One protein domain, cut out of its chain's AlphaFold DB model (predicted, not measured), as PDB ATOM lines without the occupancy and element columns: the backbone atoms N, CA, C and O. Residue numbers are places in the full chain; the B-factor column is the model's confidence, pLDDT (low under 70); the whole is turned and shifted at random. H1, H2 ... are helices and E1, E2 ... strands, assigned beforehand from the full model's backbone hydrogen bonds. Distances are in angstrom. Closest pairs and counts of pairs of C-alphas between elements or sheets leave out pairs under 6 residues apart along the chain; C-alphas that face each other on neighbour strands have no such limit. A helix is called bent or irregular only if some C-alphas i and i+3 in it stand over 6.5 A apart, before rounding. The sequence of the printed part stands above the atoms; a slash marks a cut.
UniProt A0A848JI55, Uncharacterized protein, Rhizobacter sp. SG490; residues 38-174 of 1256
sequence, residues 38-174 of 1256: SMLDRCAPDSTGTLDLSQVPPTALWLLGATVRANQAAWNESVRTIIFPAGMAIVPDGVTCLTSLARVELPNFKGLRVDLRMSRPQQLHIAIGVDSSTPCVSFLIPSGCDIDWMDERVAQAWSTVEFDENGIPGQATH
ATOM      1  N   SER A  38     153.775 182.077 170.548       54.97
ATOM      2  CA  SER A  38     153.876 180.609 170.556       54.97
ATOM      3  C   SER A  38     155.080 179.995 171.284       54.97
ATOM      4  O   SER A  38     155.166 178.770 171.373       54.97
ATOM      5  N   MET A  39     156.047 180.796 171.742       59.50
ATOM      6  CA  MET A  39     157.145 180.327 172.590       59.50
ATOM      7  C   MET A  39     156.771 180.309 174.084       59.50
ATOM      8  O   MET A  39     157.170 179.381 174.783       59.50
ATOM      9  N   LEU A  40     155.957 181.262 174.557       60.47
ATOM     10  CA  LEU A  40     155.395 181.254 175.916       60.47
ATOM     11  C   LEU A  40     154.110 180.418 176.005       60.47
ATOM     12  O   LEU A  40     153.877 179.814 177.045       60.47
ATOM     13  N   ASP A  41     153.352 180.264 174.913       59.00
ATOM     14  CA  ASP A  41     152.159 179.390 174.860       59.00
ATOM     15  C   ASP A  41     152.471 177.897 175.128       59.00
ATOM     16  O   ASP A  41     151.567 177.088 175.325       59.00
ATOM     17  N   ARG A  42     153.757 177.509 175.125       60.59
ATOM     18  CA  ARG A  42     154.235 176.166 175.507       60.59
ATOM     19  C   ARG A  42     154.574 176.029 176.994       60.59
ATOM     20  O   ARG A  42     154.753 174.910 177.460       60.59
ATOM     21  N   CYS A  43     154.660 177.141 177.719       68.69
ATOM     22  CA  CYS A  43     154.959 177.196 179.148       68.69
ATOM     23  C   CYS A  43     153.644 177.358 179.927       68.69
ATOM     24  O   CYS A  43     153.383 178.399 180.527       68.69
ATOM     25  N   ALA A  44     152.781 176.343 179.866       79.38
ATOM     26  CA  ALA A  44     151.655 176.241 180.790       79.38
ATOM     27  C   ALA A  44     152.171 175.790 182.171       79.38
ATOM     28  O   ALA A  44     153.110 174.990 182.212       79.38
ATOM     29  N   PRO A  45     151.582 176.251 183.292       85.94
ATOM     30  CA  PRO A  45     151.855 175.644 184.589       85.94
ATOM     31  C   PRO A  45     151.437 174.168 184.572       85.94
ATOM     32  O   PRO A  45     150.423 173.804 183.972       85.94
ATOM     33  N   ASP A  46     152.225 173.319 185.226       87.69
ATOM     34  CA  ASP A  46     151.935 171.891 185.331       87.69
ATOM     35  C   ASP A  46     150.763 171.595 186.294       87.69
ATOM     36  O   ASP A  46     150.162 172.487 186.897       87.69
ATOM     37  N   SER A  47     150.438 170.314 186.489       85.56
ATOM     38  CA  SER A  47     149.367 169.886 187.402       85.56
ATOM     39  C   SER A  47     149.637 170.156 188.893       85.56
ATOM     40  O   SER A  47     148.744 169.940 189.709       85.56
ATOM     41  N   THR A  48     150.838 170.606 189.267       88.50
ATOM     42  CA  THR A  48     151.168 171.091 190.623       88.50
ATOM     43  C   THR A  48     151.004 172.610 190.754       88.50
ATOM     44  O   THR A  48     151.001 173.143 191.866       88.50
ATOM     45  N   GLY A  49     150.835 173.310 189.628       91.25
ATOM     46  CA  GLY A  49     150.879 174.763 189.531       91.25
ATOM     47  C   GLY A  49     152.293 175.324 189.372       91.25
ATOM     48  O   GLY A  49     152.515 176.503 189.655       91.25
ATOM     49  N   THR A  50     153.259 174.505 188.950       93.12
ATOM     50  CA  THR A  50     154.641 174.935 188.721       93.12
ATOM     51  C   THR A  50     154.818 175.410 187.285       93.12
ATOM     52  O   THR A  50     154.608 174.661 186.333       93.12
ATOM     53  N   LEU A  51     155.213 176.673 187.134       92.94
ATOM     54  CA  LEU A  51     155.596 177.293 185.872       92.94
ATOM     55  C   LEU A  51     157.128 177.303 185.772       92.94
ATOM     56  O   LEU A  51     157.790 178.202 186.295       92.94
ATOM     57  N   ASP A  52     157.691 176.286 185.120       92.31
ATOM     58  CA  ASP A  52     159.130 176.227 184.857       92.31
ATOM     59  C   ASP A  52     159.507 177.095 183.646       92.31
ATOM     60  O   ASP A  52     159.082 176.848 182.516       92.31
ATOM     61  N   LEU A  53     160.327 178.119 183.888       91.38
ATOM     62  CA  LEU A  53     160.890 179.011 182.875       91.38
ATOM     63  C   LEU A  53     162.384 178.730 182.629       91.38
ATOM     64  O   LEU A  53     163.030 179.499 181.918       91.38
ATOM     65  N   SER A  54     162.944 177.636 183.165       86.25
ATOM     66  CA  SER A  54     164.363 177.260 183.040       86.25
ATOM     67  C   SER A  54     164.867 177.186 181.594       86.25
ATOM     68  O   SER A  54     166.033 177.475 181.326       86.25
ATOM     69  N   GLN A  55     163.978 176.836 180.658       84.06
ATOM     70  CA  GLN A  55     164.254 176.716 179.222       84.06
ATOM     71  C   GLN A  55     164.016 178.021 178.436       84.06
ATOM     72  O   GLN A  55     164.278 178.077 177.233       84.06
ATOM     73  N   VAL A  56     163.502 179.075 179.080       83.62
ATOM     74  CA  VAL A  56     163.219 180.365 178.437       83.62
ATOM     75  C   VAL A  56     164.478 181.241 178.483       83.62
ATOM     76  O   VAL A  56     165.009 181.484 179.566       83.62
ATOM     77  N   PRO A  57     164.968 181.776 177.346       81.06
ATOM     78  CA  PRO A  57     166.109 182.687 177.356       81.06
ATOM     79  C   PRO A  57     165.836 183.917 178.242       81.06
ATOM     80  O   PRO A  57     164.775 184.530 178.091       81.06
ATOM     81  N   PRO A  58     166.777 184.365 179.099       76.44
ATOM     82  CA  PRO A  58     166.572 185.546 179.947       76.44
ATOM     83  C   PRO A  58     166.170 186.811 179.167       76.44
ATOM     84  O   PRO A  58     165.396 187.629 179.656       76.44
ATOM     85  N   THR A  59     166.620 186.935 177.915       73.00
ATOM     86  CA  THR A  59     166.271 188.021 176.981       73.00
ATOM     87  C   THR A  59     164.842 187.967 176.427       73.00
ATOM     88  O   THR A  59     164.414 188.930 175.794       73.00
ATOM     89  N   ALA A  60     164.083 186.891 176.661       78.38
ATOM     90  CA  ALA A  60     162.666 186.781 176.306       78.38
ATOM     91  C   ALA A  60     161.724 187.104 177.484       78.38
ATOM     92  O   ALA A  60     160.557 187.429 177.269       78.38
ATOM     93  N   LEU A  61     162.215 187.067 178.731       74.69
ATOM     94  CA  LEU A  61     161.375 187.176 179.933       74.69
ATOM     95  C   LEU A  61     160.781 188.571 180.192       74.69
ATOM     96  O   LEU A  61     159.870 188.693 181.007       74.69
ATOM     97  N   TRP A  62     161.189 189.615 179.467       73.56
ATOM     98  CA  TRP A  62     160.490 190.908 179.513       73.56
ATOM     99  C   TRP A  62     159.068 190.828 178.922       73.56
ATOM    100  O   TRP A  62     158.174 191.545 179.374       73.56
ATOM    101  N   LEU A  63     158.820 189.900 177.984       77.19
ATOM    102  CA  LEU A  63     157.479 189.624 177.452       77.19
ATOM    103  C   LEU A  63     156.553 188.994 178.502       77.19
ATOM    104  O   LEU A  63     155.338 189.183 178.424       77.19
ATOM    105  N   LEU A  64     157.103 188.322 179.524       78.75
ATOM    106  CA  LEU A  64     156.332 187.707 180.610       78.75
ATOM    107  C   LEU A  64     155.414 188.735 181.291       78.75
ATOM    108  O   LEU A  64     154.261 188.434 181.582       78.75
ATOM    109  N   GLY A  65     155.873 189.981 181.459       79.06
ATOM    110  CA  GLY A  65     155.059 191.056 182.033       79.06
ATOM    111  C   GLY A  65     153.826 191.427 181.198       79.06
ATOM    112  O   GLY A  65     152.820 191.869 181.750       79.06
ATOM    113  N   ALA A  66     153.860 191.239 179.875       75.06
ATOM    114  CA  ALA A  66     152.685 191.386 179.015       75.06
ATOM    115  C   ALA A  66     151.800 190.128 179.058       75.06
ATOM    116  O   ALA A  66     150.590 190.247 179.247       75.06
ATOM    117  N   THR A  67     152.399 188.936 178.966       80.25
ATOM    118  CA  THR A  67     151.684 187.650 178.975       80.25
ATOM    119  C   THR A  67     150.930 187.402 180.283       80.25
ATOM    120  O   THR A  67     149.768 186.999 180.234       80.25
ATOM    121  N   VAL A  68     151.525 187.718 181.441       78.88
ATOM    122  CA  VAL A  68     150.849 187.632 182.748       78.88
ATOM    123  C   VAL A  68     149.655 188.585 182.803       78.88
ATOM    124  O   VAL A  68     148.579 188.176 183.216       78.88
ATOM    125  N   ARG A  69     149.791 189.834 182.330       76.94
ATOM    126  CA  ARG A  69     148.668 190.794 182.300       76.94
ATOM    127  C   ARG A  69     147.539 190.359 181.359       76.94
ATOM    128  O   ARG A  69     146.380 190.597 181.674       76.94
ATOM    129  N   ALA A  70     147.858 189.704 180.244       78.38
ATOM    130  CA  ALA A  70     146.859 189.161 179.324       78.38
ATOM    131  C   ALA A  70     146.115 187.933 179.889       78.38
ATOM    132  O   ALA A  70     144.934 187.757 179.606       78.38
ATOM    133  N   ASN A  71     146.782 187.110 180.707       81.06
ATOM    134  CA  ASN A  71     146.249 185.844 181.231       81.06
ATOM    135  C   ASN A  71     145.969 185.869 182.746       81.06
ATOM    136  O   ASN A  71     145.783 184.813 183.354       81.06
ATOM    137  N   GLN A  72     145.939 187.054 183.370       83.56
ATOM    138  CA  GLN A  72     146.063 187.206 184.826       83.56
ATOM    139  C   GLN A  72     145.026 186.396 185.614       83.56
ATOM    140  O   GLN A  72     145.374 185.791 186.620       83.56
ATOM    141  N   ALA A  73     143.775 186.333 185.145       83.19
ATOM    142  CA  ALA A  73     142.722 185.555 185.800       83.19
ATOM    143  C   ALA A  73     143.039 184.048 185.833       83.19
ATOM    144  O   ALA A  73     142.977 183.438 186.894       83.19
ATOM    145  N   ALA A  74     143.452 183.464 184.703       84.56
ATOM    146  CA  ALA A  74     143.790 182.044 184.626       84.56
ATOM    147  C   ALA A  74     145.062 181.707 185.423       84.56
ATOM    148  O   ALA A  74     145.144 180.657 186.059       84.56
ATOM    149  N   TRP A  75     146.058 182.599 185.416       89.19
ATOM    150  CA  TRP A  75     147.319 182.376 186.132       89.19
ATOM    151  C   TRP A  75     147.171 182.593 187.650       89.19
ATOM    152  O   TRP A  75     147.806 181.866 188.406       89.19
ATOM    153  N   ASN A  76     146.267 183.477 188.098       86.19
ATOM    154  CA  ASN A  76     145.883 183.658 189.511       86.19
ATOM    155  C   ASN A  76     145.157 182.455 190.141       86.19
ATOM    156  O   ASN A  76     144.963 182.438 191.355       86.19
ATOM    157  N   GLU A  77     144.708 181.483 189.344       84.88
ATOM    158  CA  GLU A  77     144.082 180.248 189.839       84.88
ATOM    159  C   GLU A  77     145.021 179.034 189.733       84.88
ATOM    160  O   GLU A  77     144.856 178.060 190.471       84.88
ATOM    161  N   SER A  78     146.023 179.090 188.844       85.62
ATOM    162  CA  SER A  78     146.857 177.940 188.467       85.62
ATOM    163  C   SER A  78     148.337 178.049 188.848       85.62
ATOM    164  O   SER A  78     148.927 177.029 189.190       85.62
ATOM    165  N   VAL A  79     148.956 179.234 188.835       92.00
ATOM    166  CA  VAL A  79     150.398 179.381 189.102       92.00
ATOM    167  C   VAL A  79     150.646 179.512 190.606       92.00
ATOM    168  O   VAL A  79     150.220 180.483 191.230       92.00
ATOM    169  N   ARG A  80     151.360 178.541 191.182       93.19
ATOM    170  CA  ARG A  80     151.762 178.478 192.600       93.19
ATOM    171  C   ARG A  80     153.273 178.568 192.797       93.19
ATOM    172  O   ARG A  80     153.710 179.167 193.778       93.19
ATOM    173  N   THR A  81     154.044 178.023 191.859       93.44
ATOM    174  CA  THR A  81     155.513 178.034 191.866       93.44
ATOM    175  C   THR A  81     156.024 178.594 190.543       93.44
ATOM    176  O   THR A  81     155.491 178.241 189.492       93.44
ATOM    177  N   ILE A  82     157.068 179.426 190.565       93.31
ATOM    178  CA  ILE A  82     157.793 179.847 189.352       93.31
ATOM    179  C   ILE A  82     159.279 179.528 189.514       93.31
ATOM    180  O   ILE A  82     159.889 179.939 190.501       93.31
ATOM    181  N   ILE A  83     159.860 178.840 188.528       93.38
ATOM    182  CA  ILE A  83     161.296 178.535 188.468       93.38
ATOM    183  C   ILE A  83     161.921 179.388 187.364       93.38
ATOM    184  O   ILE A  83     161.518 179.292 186.206       93.38
ATOM    185  N   PHE A  84     162.889 180.242 187.704       91.75
ATOM    186  CA  PHE A  84     163.557 181.115 186.733       91.75
ATOM    187  C   PHE A  84     164.837 180.487 186.145       91.75
ATOM    188  O   PHE A  84     165.503 179.686 186.808       91.75
ATOM    189  N   PRO A  85     165.236 180.863 184.912       88.00
ATOM    190  CA  PRO A  85     166.472 180.384 184.302       88.00
ATOM    191  C   PRO A  85     167.719 180.914 185.022       88.00
ATOM    192  O   PRO A  85     167.735 182.004 185.602       88.00
ATOM    193  N   ALA A  86     168.801 180.139 184.938       80.44
ATOM    194  CA  ALA A  86     170.085 180.458 185.553       80.44
ATOM    195  C   ALA A  86     170.640 181.824 185.100       80.44
ATOM    196  O   ALA A  86     170.577 182.186 183.925       80.44
ATOM    197  N   GLY A  87     171.237 182.569 186.036       71.75
ATOM    198  CA  GLY A  87     171.854 183.872 185.780       71.75
ATOM    199  C   GLY A  87     170.889 185.062 185.720       71.75
ATOM    200  O   GLY A  87     171.346 186.177 185.469       71.75
ATOM    201  N   MET A  88     169.585 184.878 185.957       76.31
ATOM    202  CA  MET A  88     168.649 186.002 186.069       76.31
ATOM    203  C   MET A  88     168.936 186.843 187.329       76.31
ATOM    204  O   MET A  88     169.250 186.298 188.386       76.31
ATOM    205  N   ALA A  89     168.833 188.173 187.210       63.59
ATOM    206  CA  ALA A  89     169.177 189.123 188.277       63.59
ATOM    207  C   ALA A  89     167.995 189.973 188.792       63.59
ATOM    208  O   ALA A  89     168.139 190.654 189.801       63.59
ATOM    209  N   ILE A  90     166.850 189.977 188.098       69.94
ATOM    210  CA  ILE A  90     165.675 190.822 188.389       69.94
ATOM    211  C   ILE A  90     164.411 190.011 188.075       69.94
ATOM    212  O   ILE A  90     164.352 189.386 187.018       69.94
ATOM    213  N   VAL A  91     163.398 190.038 188.948       73.69
ATOM    214  CA  VAL A  91     162.077 189.432 188.687       73.69
ATOM    215  C   VAL A  91     161.171 190.463 187.987       73.69
ATOM    216  O   VAL A  91     161.089 191.590 188.471       73.69
ATOM    217  N   PRO A  92     160.490 190.143 186.864       78.31
ATOM    218  CA  PRO A  92     159.674 191.128 186.143       78.31
ATOM    219  C   PRO A  92     158.396 191.542 186.892       78.31
ATOM    220  O   PRO A  92     157.638 190.675 187.323       78.31
ATOM    221  N   ASP A  93     158.082 192.844 186.919       68.75
ATOM    222  CA  ASP A  93     156.932 193.449 187.622       68.75
ATOM    223  C   ASP A  93     155.598 192.705 187.452       68.75
ATOM    224  O   ASP A  93     154.803 192.630 188.380       68.75
ATOM    225  N   GLY A  94     155.324 192.142 186.268       73.00
ATOM    226  CA  GLY A  94     154.069 191.424 186.019       73.00
ATOM    227  C   GLY A  94     153.855 190.216 186.938       73.00
ATOM    228  O   GLY A  94     152.713 189.869 187.214       73.00
ATOM    229  N   VAL A  95     154.932 189.613 187.449       77.19
ATOM    230  CA  VAL A  95     154.884 188.479 188.384       77.19
ATOM    231  C   VAL A  95     154.379 188.912 189.768       77.19
ATOM    232  O   VAL A  95     153.697 188.135 190.429       77.19
ATOM    233  N   THR A  96     154.597 190.168 190.183       71.81
ATOM    234  CA  THR A  96     154.137 190.685 191.493       71.81
ATOM    235  C   THR A  96     152.618 190.919 191.569       71.81
ATOM    236  O   THR A  96     152.087 191.306 192.614       71.81
ATOM    237  N   CYS A  97     151.915 190.658 190.462       75.50
ATOM    238  CA  CYS A  97     150.463 190.710 190.319       75.50
ATOM    239  C   CYS A  97     149.778 189.326 190.414       75.50
ATOM    240  O   CYS A  97     148.558 189.262 190.225       75.50
ATOM    241  N   LEU A  98     150.534 188.243 190.655       83.62
ATOM    242  CA  LEU A  98     150.015 186.873 190.769       83.62
ATOM    243  C   LEU A  98     149.638 186.529 192.216       83.62
ATOM    244  O   LEU A  98     150.506 186.289 193.049       83.62
ATOM    245  N   THR A  99     148.340 186.469 192.518       84.00
ATOM    246  CA  THR A  99     147.840 186.337 193.904       84.00
ATOM    247  C   THR A  99     147.888 184.920 194.481       84.00
ATOM    248  O   THR A  99     147.636 184.741 195.672       84.00
ATOM    249  N   SER A 100     148.172 183.913 193.654       85.94
ATOM    250  CA  SER A 100     148.314 182.495 194.028       85.94
ATOM    251  C   SER A 100     149.766 182.039 194.198       85.94
ATOM    252  O   SER A 100     150.003 180.882 194.548       85.94
ATOM    253  N   LEU A 101     150.731 182.923 193.927       89.69
ATOM    254  CA  LEU A 101     152.153 182.610 193.942       89.69
ATOM    255  C   LEU A 101     152.632 182.388 195.384       89.69
ATOM    256  O   LEU A 101     152.664 183.317 196.184       89.69
ATOM    257  N   ALA A 102     153.005 181.148 195.697       87.94
ATOM    258  CA  ALA A 102     153.468 180.724 197.017       87.94
ATOM    259  C   ALA A 102     154.979 180.434 197.055       87.94
ATOM    260  O   ALA A 102     155.569 180.438 198.135       87.94
ATOM    261  N   ARG A 103     155.616 180.189 195.897       90.56
ATOM    262  CA  ARG A 103     157.041 179.837 195.807       90.56
ATOM    263  C   ARG A 103     157.726 180.444 194.580       90.56
ATOM    264  O   ARG A 103     157.190 180.402 193.473       90.56
ATOM    265  N   VAL A 104     158.939 180.964 194.760       90.12
ATOM    266  CA  VAL A 104     159.812 181.446 193.674       90.12
ATOM    267  C   VAL A 104     161.185 180.799 193.799       90.12
ATOM    268  O   VAL A 104     161.784 180.843 194.870       90.12
ATOM    269  N   GLU A 105     161.697 180.238 192.704       92.12
ATOM    270  CA  GLU A 105     163.017 179.604 192.667       92.12
ATOM    271  C   GLU A 105     164.012 180.364 191.783       92.12
ATOM    272  O   GLU A 105     163.748 180.666 190.614       92.12
ATOM    273  N   LEU A 106     165.193 180.628 192.348       88.81
ATOM    274  CA  LEU A 106     166.337 181.276 191.703       88.81
ATOM    275  C   LEU A 106     167.556 180.333 191.777       88.81
ATOM    276  O   LEU A 106     168.466 180.571 192.571       88.81
ATOM    277  N   PRO A 107     167.598 179.240 190.990       80.81
ATOM    278  CA  PRO A 107     168.520 178.119 191.218       80.81
ATOM    279  C   PRO A 107     169.997 178.400 190.891       80.81
ATOM    280  O   PRO A 107     170.845 177.553 191.152       80.81
ATOM    281  N   ASN A 108     170.321 179.538 190.271       78.19
ATOM    282  CA  ASN A 108     171.691 179.972 189.963       78.19
ATOM    283  C   ASN A 108     171.732 181.510 189.858       78.19
ATOM    284  O   ASN A 108     171.913 182.080 188.777       78.19
ATOM    285  N   PHE A 109     171.486 182.198 190.972       78.44
ATOM    286  CA  PHE A 109     171.506 183.657 191.046       78.44
ATOM    287  C   PHE A 109     172.939 184.208 190.943       78.44
ATOM    288  O   PHE A 109     173.857 183.681 191.573       78.44
ATOM    289  N   LYS A 110     173.127 185.272 190.145       72.25
ATOM    290  CA  LYS A 110     174.428 185.949 189.931       72.25
ATOM    291  C   LYS A 110     174.359 187.483 190.014       72.25
ATOM    292  O   LYS A 110     175.256 188.172 189.534       72.25
ATOM    293  N   GLY A 111     173.278 188.025 190.577       67.06
ATOM    294  CA  GLY A 111     173.181 189.446 190.922       67.06
ATOM    295  C   GLY A 111     173.757 189.743 192.311       67.06
ATOM    296  O   GLY A 111     174.154 188.839 193.038       67.06
ATOM    297  N   LEU A 112     173.749 191.020 192.701       63.78
ATOM    298  CA  LEU A 112     174.097 191.470 194.063       63.78
ATOM    299  C   LEU A 112     172.859 191.819 194.915       63.78
ATOM    300  O   LEU A 112     172.964 192.020 196.124       63.78
ATOM    301  N   ARG A 113     171.680 191.922 194.289       68.38
ATOM    302  CA  ARG A 113     170.435 192.398 194.904       68.38
ATOM    303  C   ARG A 113     169.227 191.698 194.298       68.38
ATOM    304  O   ARG A 113     169.108 191.671 193.077       68.38
ATOM    305  N   VAL A 114     168.316 191.229 195.144       68.75
ATOM    306  CA  VAL A 114     166.968 190.784 194.760       68.75
ATOM    307  C   VAL A 114     165.955 191.806 195.283       68.75
ATOM    308  O   VAL A 114     166.040 192.246 196.429       68.75
ATOM    309  N   ASP A 115     165.010 192.209 194.436       72.19
ATOM    310  CA  ASP A 115     163.991 193.216 194.742       72.19
ATOM    311  C   ASP A 115     162.606 192.615 194.467       72.19
ATOM    312  O   ASP A 115     162.283 192.303 193.321       72.19
ATOM    313  N   LEU A 116     161.824 192.379 195.526       67.69
ATOM    314  CA  LEU A 116     160.533 191.677 195.479       67.69
ATOM    315  C   LEU A 116     159.410 192.534 196.082       67.69
ATOM    316  O   LEU A 116     158.600 192.071 196.884       67.69
ATOM    317  N   ARG A 117     159.348 193.810 195.686       68.25
ATOM    318  CA  ARG A 117     158.271 194.731 196.082       68.25
ATOM    319  C   ARG A 117     156.922 194.307 195.486       68.25
ATOM    320  O   ARG A 117     156.554 194.704 194.381       68.25
ATOM    321  N   MET A 118     156.191 193.483 196.236       64.56
ATOM    322  CA  MET A 118     154.834 193.049 195.906       64.56
ATOM    323  C   MET A 118     153.779 194.099 196.263       64.56
ATOM    324  O   MET A 118     153.945 194.893 197.184       64.56
ATOM    325  N   SER A 119     152.663 194.083 195.530       55.22
ATOM    326  CA  SER A 119     151.555 195.037 195.710       55.22
ATOM    327  C   SER A 119     150.675 194.771 196.943       55.22
ATOM    328  O   SER A 119     149.820 195.593 197.274       55.22
ATOM    329  N   ARG A 120     150.867 193.623 197.606       62.69
ATOM    330  CA  ARG A 120     150.272 193.215 198.888       62.69
ATOM    331  C   ARG A 120     151.249 192.277 199.612       62.69
ATOM    332  O   ARG A 120     151.933 191.524 198.918       62.69
ATOM    333  N   PRO A 121     151.290 192.258 200.955       62.41
ATOM    334  CA  PRO A 121     152.008 191.219 201.686       62.41
ATOM    335  C   PRO A 121     151.332 189.857 201.465       62.41
ATOM    336  O   PRO A 121     150.117 189.719 201.623       62.41
ATOM    337  N   GLN A 122     152.124 188.853 201.094       71.50
ATOM    338  CA  GLN A 122     151.736 187.444 201.013       71.50
ATOM    339  C   GLN A 122     152.913 186.601 201.515       71.50
ATOM    340  O   GLN A 122     154.063 186.952 201.253       71.50
ATOM    341  N   GLN A 123     152.638 185.501 202.219       75.94
ATOM    342  CA  GLN A 123     153.687 184.579 202.658       75.94
ATOM    343  C   GLN A 123     154.238 183.837 201.433       75.94
ATOM    344  O   GLN A 123     153.541 183.026 200.821       75.94
ATOM    345  N   LEU A 124     155.471 184.170 201.057       78.88
ATOM    346  CA  LEU A 124     156.152 183.670 199.868       78.88
ATOM    347  C   LEU A 124     157.412 182.910 200.289       78.88
ATOM    348  O   LEU A 124     158.269 183.494 200.949       78.88
ATOM    349  N   HIS A 125     157.541 181.650 199.867       82.56
ATOM    350  CA  HIS A 125     158.781 180.882 199.993       82.56
ATOM    351  C   HIS A 125     159.738 181.239 198.855       82.56
ATOM    352  O   HIS A 125     159.447 180.994 197.679       82.56
ATOM    353  N   ILE A 126     160.899 181.796 199.185       80.62
ATOM    354  CA  ILE A 126     161.921 182.157 198.198       80.62
ATOM    355  C   ILE A 126     163.069 181.153 198.308       80.62
ATOM    356  O   ILE A 126     163.774 181.141 199.313       80.62
ATOM    357  N   ALA A 127     163.260 180.322 197.279       83.31
ATOM    358  CA  ALA A 127     164.277 179.274 197.250       83.31
ATOM    359  C   ALA A 127     165.456 179.669 196.343       83.31
ATOM    360  O   ALA A 127     165.283 179.848 195.134       83.31
ATOM    361  N   ILE A 128     166.662 179.824 196.905       79.75
ATOM    362  CA  ILE A 128     167.797 180.442 196.188       79.75
ATOM    363  C   ILE A 128     169.031 179.536 196.157       79.75
ATOM    364  O   ILE A 128     169.559 179.149 197.201       79.75
ATOM    365  N   GLY A 129     169.533 179.272 194.949       81.56
ATOM    366  CA  GLY A 129     170.872 178.743 194.698       81.56
ATOM    367  C   GLY A 129     171.807 179.875 194.271       81.56
ATOM    368  O   GLY A 129     171.576 180.516 193.244       81.56
ATOM    369  N   VAL A 130     172.856 180.138 195.050       72.56
ATOM    370  CA  VAL A 130     173.836 181.209 194.790       72.56
ATOM    371  C   VAL A 130     175.179 180.592 194.408       72.56
ATOM    372  O   VAL A 130     175.620 179.619 195.015       72.56
ATOM    373  N   ASP A 131     175.850 181.161 193.405       67.06
ATOM    374  CA  ASP A 131     177.221 180.776 193.067       67.06
ATOM    375  C   ASP A 131     178.160 181.120 194.236       67.06
ATOM    376  O   ASP A 131     178.195 182.268 194.681       67.06
ATOM    377  N   SER A 132     178.955 180.144 194.688       57.38
ATOM    378  CA  SER A 132     179.936 180.256 195.786       57.38
ATOM    379  C   SER A 132     180.941 181.419 195.685       57.38
ATOM    380  O   SER A 132     181.630 181.720 196.655       57.38
ATOM    381  N   SER A 133     181.042 182.066 194.521       56.69
ATOM    382  CA  SER A 133     181.859 183.261 194.282       56.69
ATOM    383  C   SER A 133     181.146 184.600 194.558       56.69
ATOM    384  O   SER A 133     181.766 185.656 194.421       56.69
ATOM    385  N   THR A 134     179.868 184.587 194.953       57.69
ATOM    386  CA  THR A 134     179.056 185.794 195.208       57.69
ATOM    387  C   THR A 134     179.283 186.296 196.645       57.69
ATOM    388  O   THR A 134     178.939 185.580 197.582       57.69
ATOM    389  N   PRO A 135     179.857 187.498 196.867       47.31
ATOM    390  CA  PRO A 135     180.404 187.870 198.179       47.31
ATOM    391  C   PRO A 135     179.372 188.371 199.204       47.31
ATOM    392  O   PRO A 135     179.667 188.379 200.394       47.31
ATOM    393  N   CYS A 136     178.198 188.826 198.757       56.56
ATOM    394  CA  CYS A 136     177.039 189.163 199.586       56.56
ATOM    395  C   CYS A 136     175.808 189.297 198.673       56.56
ATOM    396  O   CYS A 136     175.951 189.683 197.508       56.56
ATOM    397  N   VAL A 137     174.611 189.011 199.192       56.16
ATOM    398  CA  VAL A 137     173.336 189.262 198.501       56.16
ATOM    399  C   VAL A 137     172.405 190.049 199.421       56.16
ATOM    400  O   VAL A 137     172.165 189.644 200.560       56.16
ATOM    401  N   SER A 138     171.875 191.165 198.916       58.81
ATOM    402  CA  SER A 138     170.909 192.004 199.634       58.81
ATOM    403  C   SER A 138     169.481 191.794 199.136       58.81
ATOM    404  O   SER A 138     169.226 191.789 197.928       58.81
ATOM    405  N   PHE A 139     168.539 191.692 200.071       68.50
ATOM    406  CA  PHE A 139     167.124 191.447 199.791       68.50
ATOM    407  C   PHE A 139     166.253 192.631 200.202       68.50
ATOM    408  O   PHE A 139     166.328 193.085 201.344       68.50
ATOM    409  N   LEU A 140     165.392 193.085 199.287       67.00
ATOM    410  CA  LEU A 140     164.224 193.900 199.619       67.00
ATOM    411  C   LEU A 140     162.990 193.002 199.534       67.00
ATOM    412  O   LEU A 140     162.577 192.622 198.433       67.00
ATOM    413  N   ILE A 141     162.424 192.672 200.694       71.44
ATOM    414  CA  ILE A 141     161.233 191.827 200.831       71.44
ATOM    415  C   ILE A 141     160.165 192.525 201.691       71.44
ATOM    416  O   ILE A 141     160.512 193.314 202.575       71.44
ATOM    417  N   PRO A 142     158.870 192.242 201.465       68.62
ATOM    418  CA  PRO A 142     157.829 192.541 202.443       68.62
ATOM    419  C   PRO A 142     158.112 191.817 203.766       68.62
ATOM    420  O   PRO A 142     158.632 190.698 203.765       68.62
ATOM    421  N   SER A 143     157.734 192.423 204.890       67.12
ATOM    422  CA  SER A 143     157.739 191.744 206.190       67.12
ATOM    423  C   SER A 143     156.851 190.487 206.163       67.12
ATOM    424  O   SER A 143     155.690 190.565 205.752       67.12
ATOM    425  N   GLY A 144     157.374 189.347 206.634       67.38
ATOM    426  CA  GLY A 144     156.638 188.072 206.715       67.38
ATOM    427  C   GLY A 144     156.819 187.087 205.546       67.38
ATOM    428  O   GLY A 144     155.979 186.204 205.379       67.38
ATOM    429  N   CYS A 145     157.879 187.216 204.741       72.69
ATOM    430  CA  CYS A 145     158.288 186.188 203.770       72.69
ATOM    431  C   CYS A 145     159.296 185.195 204.378       72.69
ATOM    432  O   CYS A 145     160.162 185.597 205.154       72.69
ATOM    433  N   ASP A 146     159.242 183.929 203.954       77.06
ATOM    434  CA  ASP A 146     160.172 182.872 204.371       77.06
ATOM    435  C   ASP A 146     161.234 182.626 203.278       77.06
ATOM    436  O   ASP A 146     160.918 182.519 202.089       77.06
ATOM    437  N   ILE A 147     162.515 182.543 203.660       76.94
ATOM    438  CA  ILE A 147     163.636 182.319 202.727       76.94
ATOM    439  C   ILE A 147     164.268 180.951 202.993       76.94
ATOM    440  O   ILE A 147     164.844 180.722 204.056       76.94
ATOM    441  N   ASP A 148     164.221 180.083 201.984       77.69
ATOM    442  CA  ASP A 148     164.834 178.757 201.980       77.69
ATOM    443  C   ASP A 148     166.125 178.776 201.134       77.69
ATOM    444  O   ASP A 148     166.139 179.181 199.968       77.69
ATOM    445  N   TRP A 149     167.244 178.315 201.690       73.69
ATOM    446  CA  TRP A 149     168.534 178.298 200.985       73.69
ATOM    447  C   TRP A 149     168.790 176.933 200.333       73.69
ATOM    448  O   TRP A 149     168.731 175.907 201.005       73.69
ATOM    449  N   MET A 150     169.105 176.905 199.031       73.06
ATOM    450  CA  MET A 150     169.355 175.648 198.299       73.06
ATOM    451  C   MET A 150     170.755 175.046 198.550       73.06
ATOM    452  O   MET A 150     170.985 173.890 198.207       73.06
ATOM    453  N   ASP A 151     171.685 175.801 199.147       68.75
ATOM    454  CA  ASP A 151     172.973 175.303 199.655       68.75
ATOM    455  C   ASP A 151     173.252 175.937 201.026       68.75
ATOM    456  O   ASP A 151     173.357 177.161 201.147       68.75
ATOM    457  N   GLU A 152     173.387 175.105 202.063       57.66
ATOM    458  CA  GLU A 152     173.594 175.535 203.456       57.66
ATOM    459  C   GLU A 152     174.836 176.427 203.638       57.66
ATOM    460  O   GLU A 152     174.891 177.242 204.559       57.66
ATOM    461  N   ARG A 153     175.833 176.324 202.746       55.03
ATOM    462  CA  ARG A 153     177.082 177.101 202.826       55.03
ATOM    463  C   ARG A 153     176.892 178.593 202.538       55.03
ATOM    464  O   ARG A 153     177.761 179.382 202.894       55.03
ATOM    465  N   VAL A 154     175.772 178.988 201.928       55.28
ATOM    466  CA  VAL A 154     175.460 180.391 201.593       55.28
ATOM    467  C   VAL A 154     174.897 181.162 202.799       55.28
ATOM    468  O   VAL A 154     175.007 182.385 202.865       55.28
ATOM    469  N   ALA A 155     174.358 180.463 203.804       53.62
ATOM    470  CA  ALA A 155     173.605 181.059 204.912       53.62
ATOM    471  C   ALA A 155     174.405 182.006 205.839       53.62
ATOM    472  O   ALA A 155     173.816 182.613 206.730       53.62
ATOM    473  N   GLN A 156     175.722 182.141 205.647       51.41
ATOM    474  CA  GLN A 156     176.634 182.897 206.517       51.41
ATOM    475  C   GLN A 156     176.927 184.343 206.057       51.41
ATOM    476  O   GLN A 156     177.600 185.065 206.789       51.41
ATOM    477  N   ALA A 157     176.462 184.782 204.874       52.69
ATOM    478  CA  ALA A 157     176.828 186.091 204.301       52.69
ATOM    479  C   ALA A 157     175.701 186.774 203.486       52.69
ATOM    480  O   ALA A 157     175.790 186.920 202.265       52.69
ATOM    481  N   TRP A 158     174.630 187.212 204.154       59.97
ATOM    482  CA  TRP A 158     173.507 187.934 203.531       59.97
ATOM    483  C   TRP A 158     172.904 188.990 204.464       59.97
ATOM    484  O   TRP A 158     173.120 188.960 205.676       59.97
ATOM    485  N   SER A 159     172.126 189.920 203.897       55.88
ATOM    486  CA  SER A 159     171.330 190.884 204.663       55.88
ATOM    487  C   SER A 159     169.943 191.114 204.054       55.88
ATOM    488  O   SER A 159     169.785 191.344 202.851       55.88
ATOM    489  N   THR A 160     168.919 191.067 204.905       60.06
ATOM    490  CA  THR A 160     167.547 191.485 204.597       60.06
ATOM    491  C   THR A 160     167.305 192.911 205.065       60.06
ATOM    492  O   THR A 160     167.673 193.287 206.179       60.06
ATOM    493  N   VAL A 161     166.613 193.685 204.233       60.19
ATOM    494  CA  VAL A 161     165.878 194.873 204.668       60.19
ATOM    495  C   VAL A 161     164.402 194.571 204.439       60.19
ATOM    496  O   VAL A 161     163.950 194.459 203.298       60.19
ATOM    497  N   GLU A 162     163.672 194.375 205.534       62.94
ATOM    498  CA  GLU A 162     162.218 194.229 205.513       62.94
ATOM    499  C   GLU A 162     161.563 195.602 205.327       62.94
ATOM    500  O   GLU A 162     162.037 196.607 205.863       62.94
ATOM    501  N   PHE A 163     160.469 195.640 204.571       57.66
ATOM    502  CA  PHE A 163     159.673 196.845 204.348       57.66
ATOM    503  C   PHE A 163     158.266 196.672 204.913       57.66
ATOM    504  O   PHE A 163     157.690 195.583 204.837       57.66
ATOM    505  N   ASP A 164     157.722 197.761 205.455       64.12
ATOM    506  CA  ASP A 164     156.336 197.825 205.911       64.12
ATOM    507  C   ASP A 164     155.342 197.936 204.734       64.12
ATOM    508  O   ASP A 164     155.717 198.045 203.562       64.12
ATOM    509  N   GLU A 165     154.045 197.951 205.048       49.41
ATOM    510  CA  GLU A 165     152.965 198.102 204.060       49.41
ATOM    511  C   GLU A 165     152.969 199.450 203.305       49.41
ATOM    512  O   GLU A 165     152.284 199.587 202.289       49.41
ATOM    513  N   ASN A 166     153.764 200.426 203.756       53.31
ATOM    514  CA  ASN A 166     153.928 201.746 203.147       53.31
ATOM    515  C   ASN A 166     155.201 201.853 202.280       53.31
ATOM    516  O   ASN A 166     155.412 202.874 201.621       53.31
ATOM    517  N   GLY A 167     156.050 200.818 202.256       48.66
ATOM    518  CA  GLY A 167     157.338 200.834 201.558       48.66
ATOM    519  C   GLY A 167     158.441 201.592 202.306       48.66
ATOM    520  O   GLY A 167     159.421 202.007 201.684       48.66
ATOM    521  N   ILE A 168     158.304 201.763 203.622       53.72
ATOM    522  CA  ILE A 168     159.333 202.295 204.521       53.72
ATOM    523  C   ILE A 168     160.217 201.124 204.999       53.72
ATOM    524  O   ILE A 168     159.681 200.084 205.385       53.72
ATOM    525  N   PRO A 169     161.560 201.245 204.976       49.34
ATOM    526  CA  PRO A 169     162.444 200.214 205.519       49.34
ATOM    527  C   PRO A 169     162.297 200.128 207.044       49.34
ATOM    528  O   PRO A 169     162.390 201.138 207.744       49.34
ATOM    529  N   GLY A 170     162.080 198.915 207.552       57.44
ATOM    530  CA  GLY A 170     162.036 198.635 208.984       57.44
ATOM    531  C   GLY A 170     163.426 198.552 209.629       57.44
ATOM    532  O   GLY A 170     164.452 198.825 209.003       57.44
ATOM    533  N   GLN A 171     163.474 198.140 210.900       50.16
ATOM    534  CA  GLN A 171     164.744 197.783 211.542       50.16
ATOM    535  C   GLN A 171     165.397 196.608 210.803       50.16
ATOM    536  O   GLN A 171     164.777 195.558 210.636       50.16
ATOM    537  N   ALA A 172     166.662 196.765 210.408       46.66
ATOM    538  CA  ALA A 172     167.438 195.678 209.824       46.66
ATOM    539  C   ALA A 172     167.623 194.551 210.856       46.66
ATOM    540  O   ALA A 172     168.273 194.725 211.888       46.66
ATOM    541  N   THR A 173     167.040 193.386 210.582       48.72
ATOM    542  CA  THR A 173     167.139 192.203 211.437       48.72
ATOM    543  C   THR A 173     168.535 191.591 211.305       48.72
ATOM    544  O   THR A 173     168.942 191.136 210.238       48.72
ATOM    545  N   HIS A 174     169.320 191.624 212.386       49.97
ATOM    546  CA  HIS A 174     170.677 191.062 212.454       49.97
ATOM    547  C   HIS A 174     170.780 189.978 213.547       49.97
ATOM    548  O   HIS A 174     169.817 189.683 214.258       49.97
TER     549      HIS A 174
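What this domain is: This is residues 38 to 174 of the 1256 residues of an uncharacterized protein of Rhizobacter sp. SG490 (UniProt A0A848JI55). The chain is wound in stacked turns, a short flattened solenoid with a parallel sheet, E1 E2 E3 E5 E7, along one side. On the other side of the turns, H1 and H2 pack together near the start of the stack, and the smaller parallel sheet E4 E6 E8 stands beyond them, across from E3, E5 and E7, with its strands running the other way. The 137 printed residues hold two named helices and eight named strands in the order E1 H1 E2 H2 E3 E4 E5 E6 E7 E8, a mixed class with 64 residues, under half, in named elements. The whole is compact, with a radius of gyration of the C-alphas of 14.9 A and spans of 45 by 34 by 25 A.

How they stand to each other: The largest sheet runs E1 (residues 50 to 52), E2 (81 to 83), E3 (103 to 109), E5 (125 to 130), E7 (146 to 149), with E1 and E7 as edge strands. E1 and E2 are parallel at 13 degrees, with N 51 and O 81 2.8 A apart. E2 and E3 are parallel at 12 degrees, with N 105 and O 82 at 2.9 A. E3 and E5 are parallel at 7 degrees, with N 106 and O 127 at 2.9 A. E5 and E7 are parallel at 27 degrees, with N 148 and O 126 at 2.9 A. The second sheet runs E4 (113 to 115), E6 (137 to 142), E8 (158 to 163). E4 and E6 are parallel at 13 degrees, with N 114 and O 138 at 3.0 A; E6 and E8 are parallel at 23 degrees, with N 161 and O 139 at 3.0 A. E3 and E4, E5 and E6, and E7 and E8 are apart. H1 (58 to 78) touches H2 (93 to 97) with residues 64 to 72 alone; their closest C-alphas are Gly 65 and Gly 94, 4.1 A. Neither helix is on either sheet. E1, H1, E2 and E2, H2, E3 are strand-helix-strand units, parallel neighbour strands joined through a helix, each with a right-handed crossover. Of the O i to N i+4 pairs, H1 has 8 of 17 within hydrogen-bond range and H2 0 of 1; of the O i to N i+3 pairs, 13 of 18 and 2 of 2.

Where its parts are: E1 begins at C-alpha 50, (154.641, 174.935, 188.721). H1 is 22.8 A long and irregular, with C-alphas 70 and 73 8.5 A apart and a kink of 93 degrees near residue 71. E3 is 15.7 A long, E5 15.9 A, E6 16.3 A and E8 16.5 A; E7 is 10.1 A. E8 ends at C-alpha 163, (159.673, 196.845, 204.348).

The domain as a whole: The C-alphas of Ser 38 and His 174, the two farthest apart, are 46.3 A apart. The printed part has no cut and no long link. Residues 38 to 49 hold no named element. The mean pLDDT of the printed part is 72.7; 56 residues are under 70, among them 131 to 140 and 151 to 174.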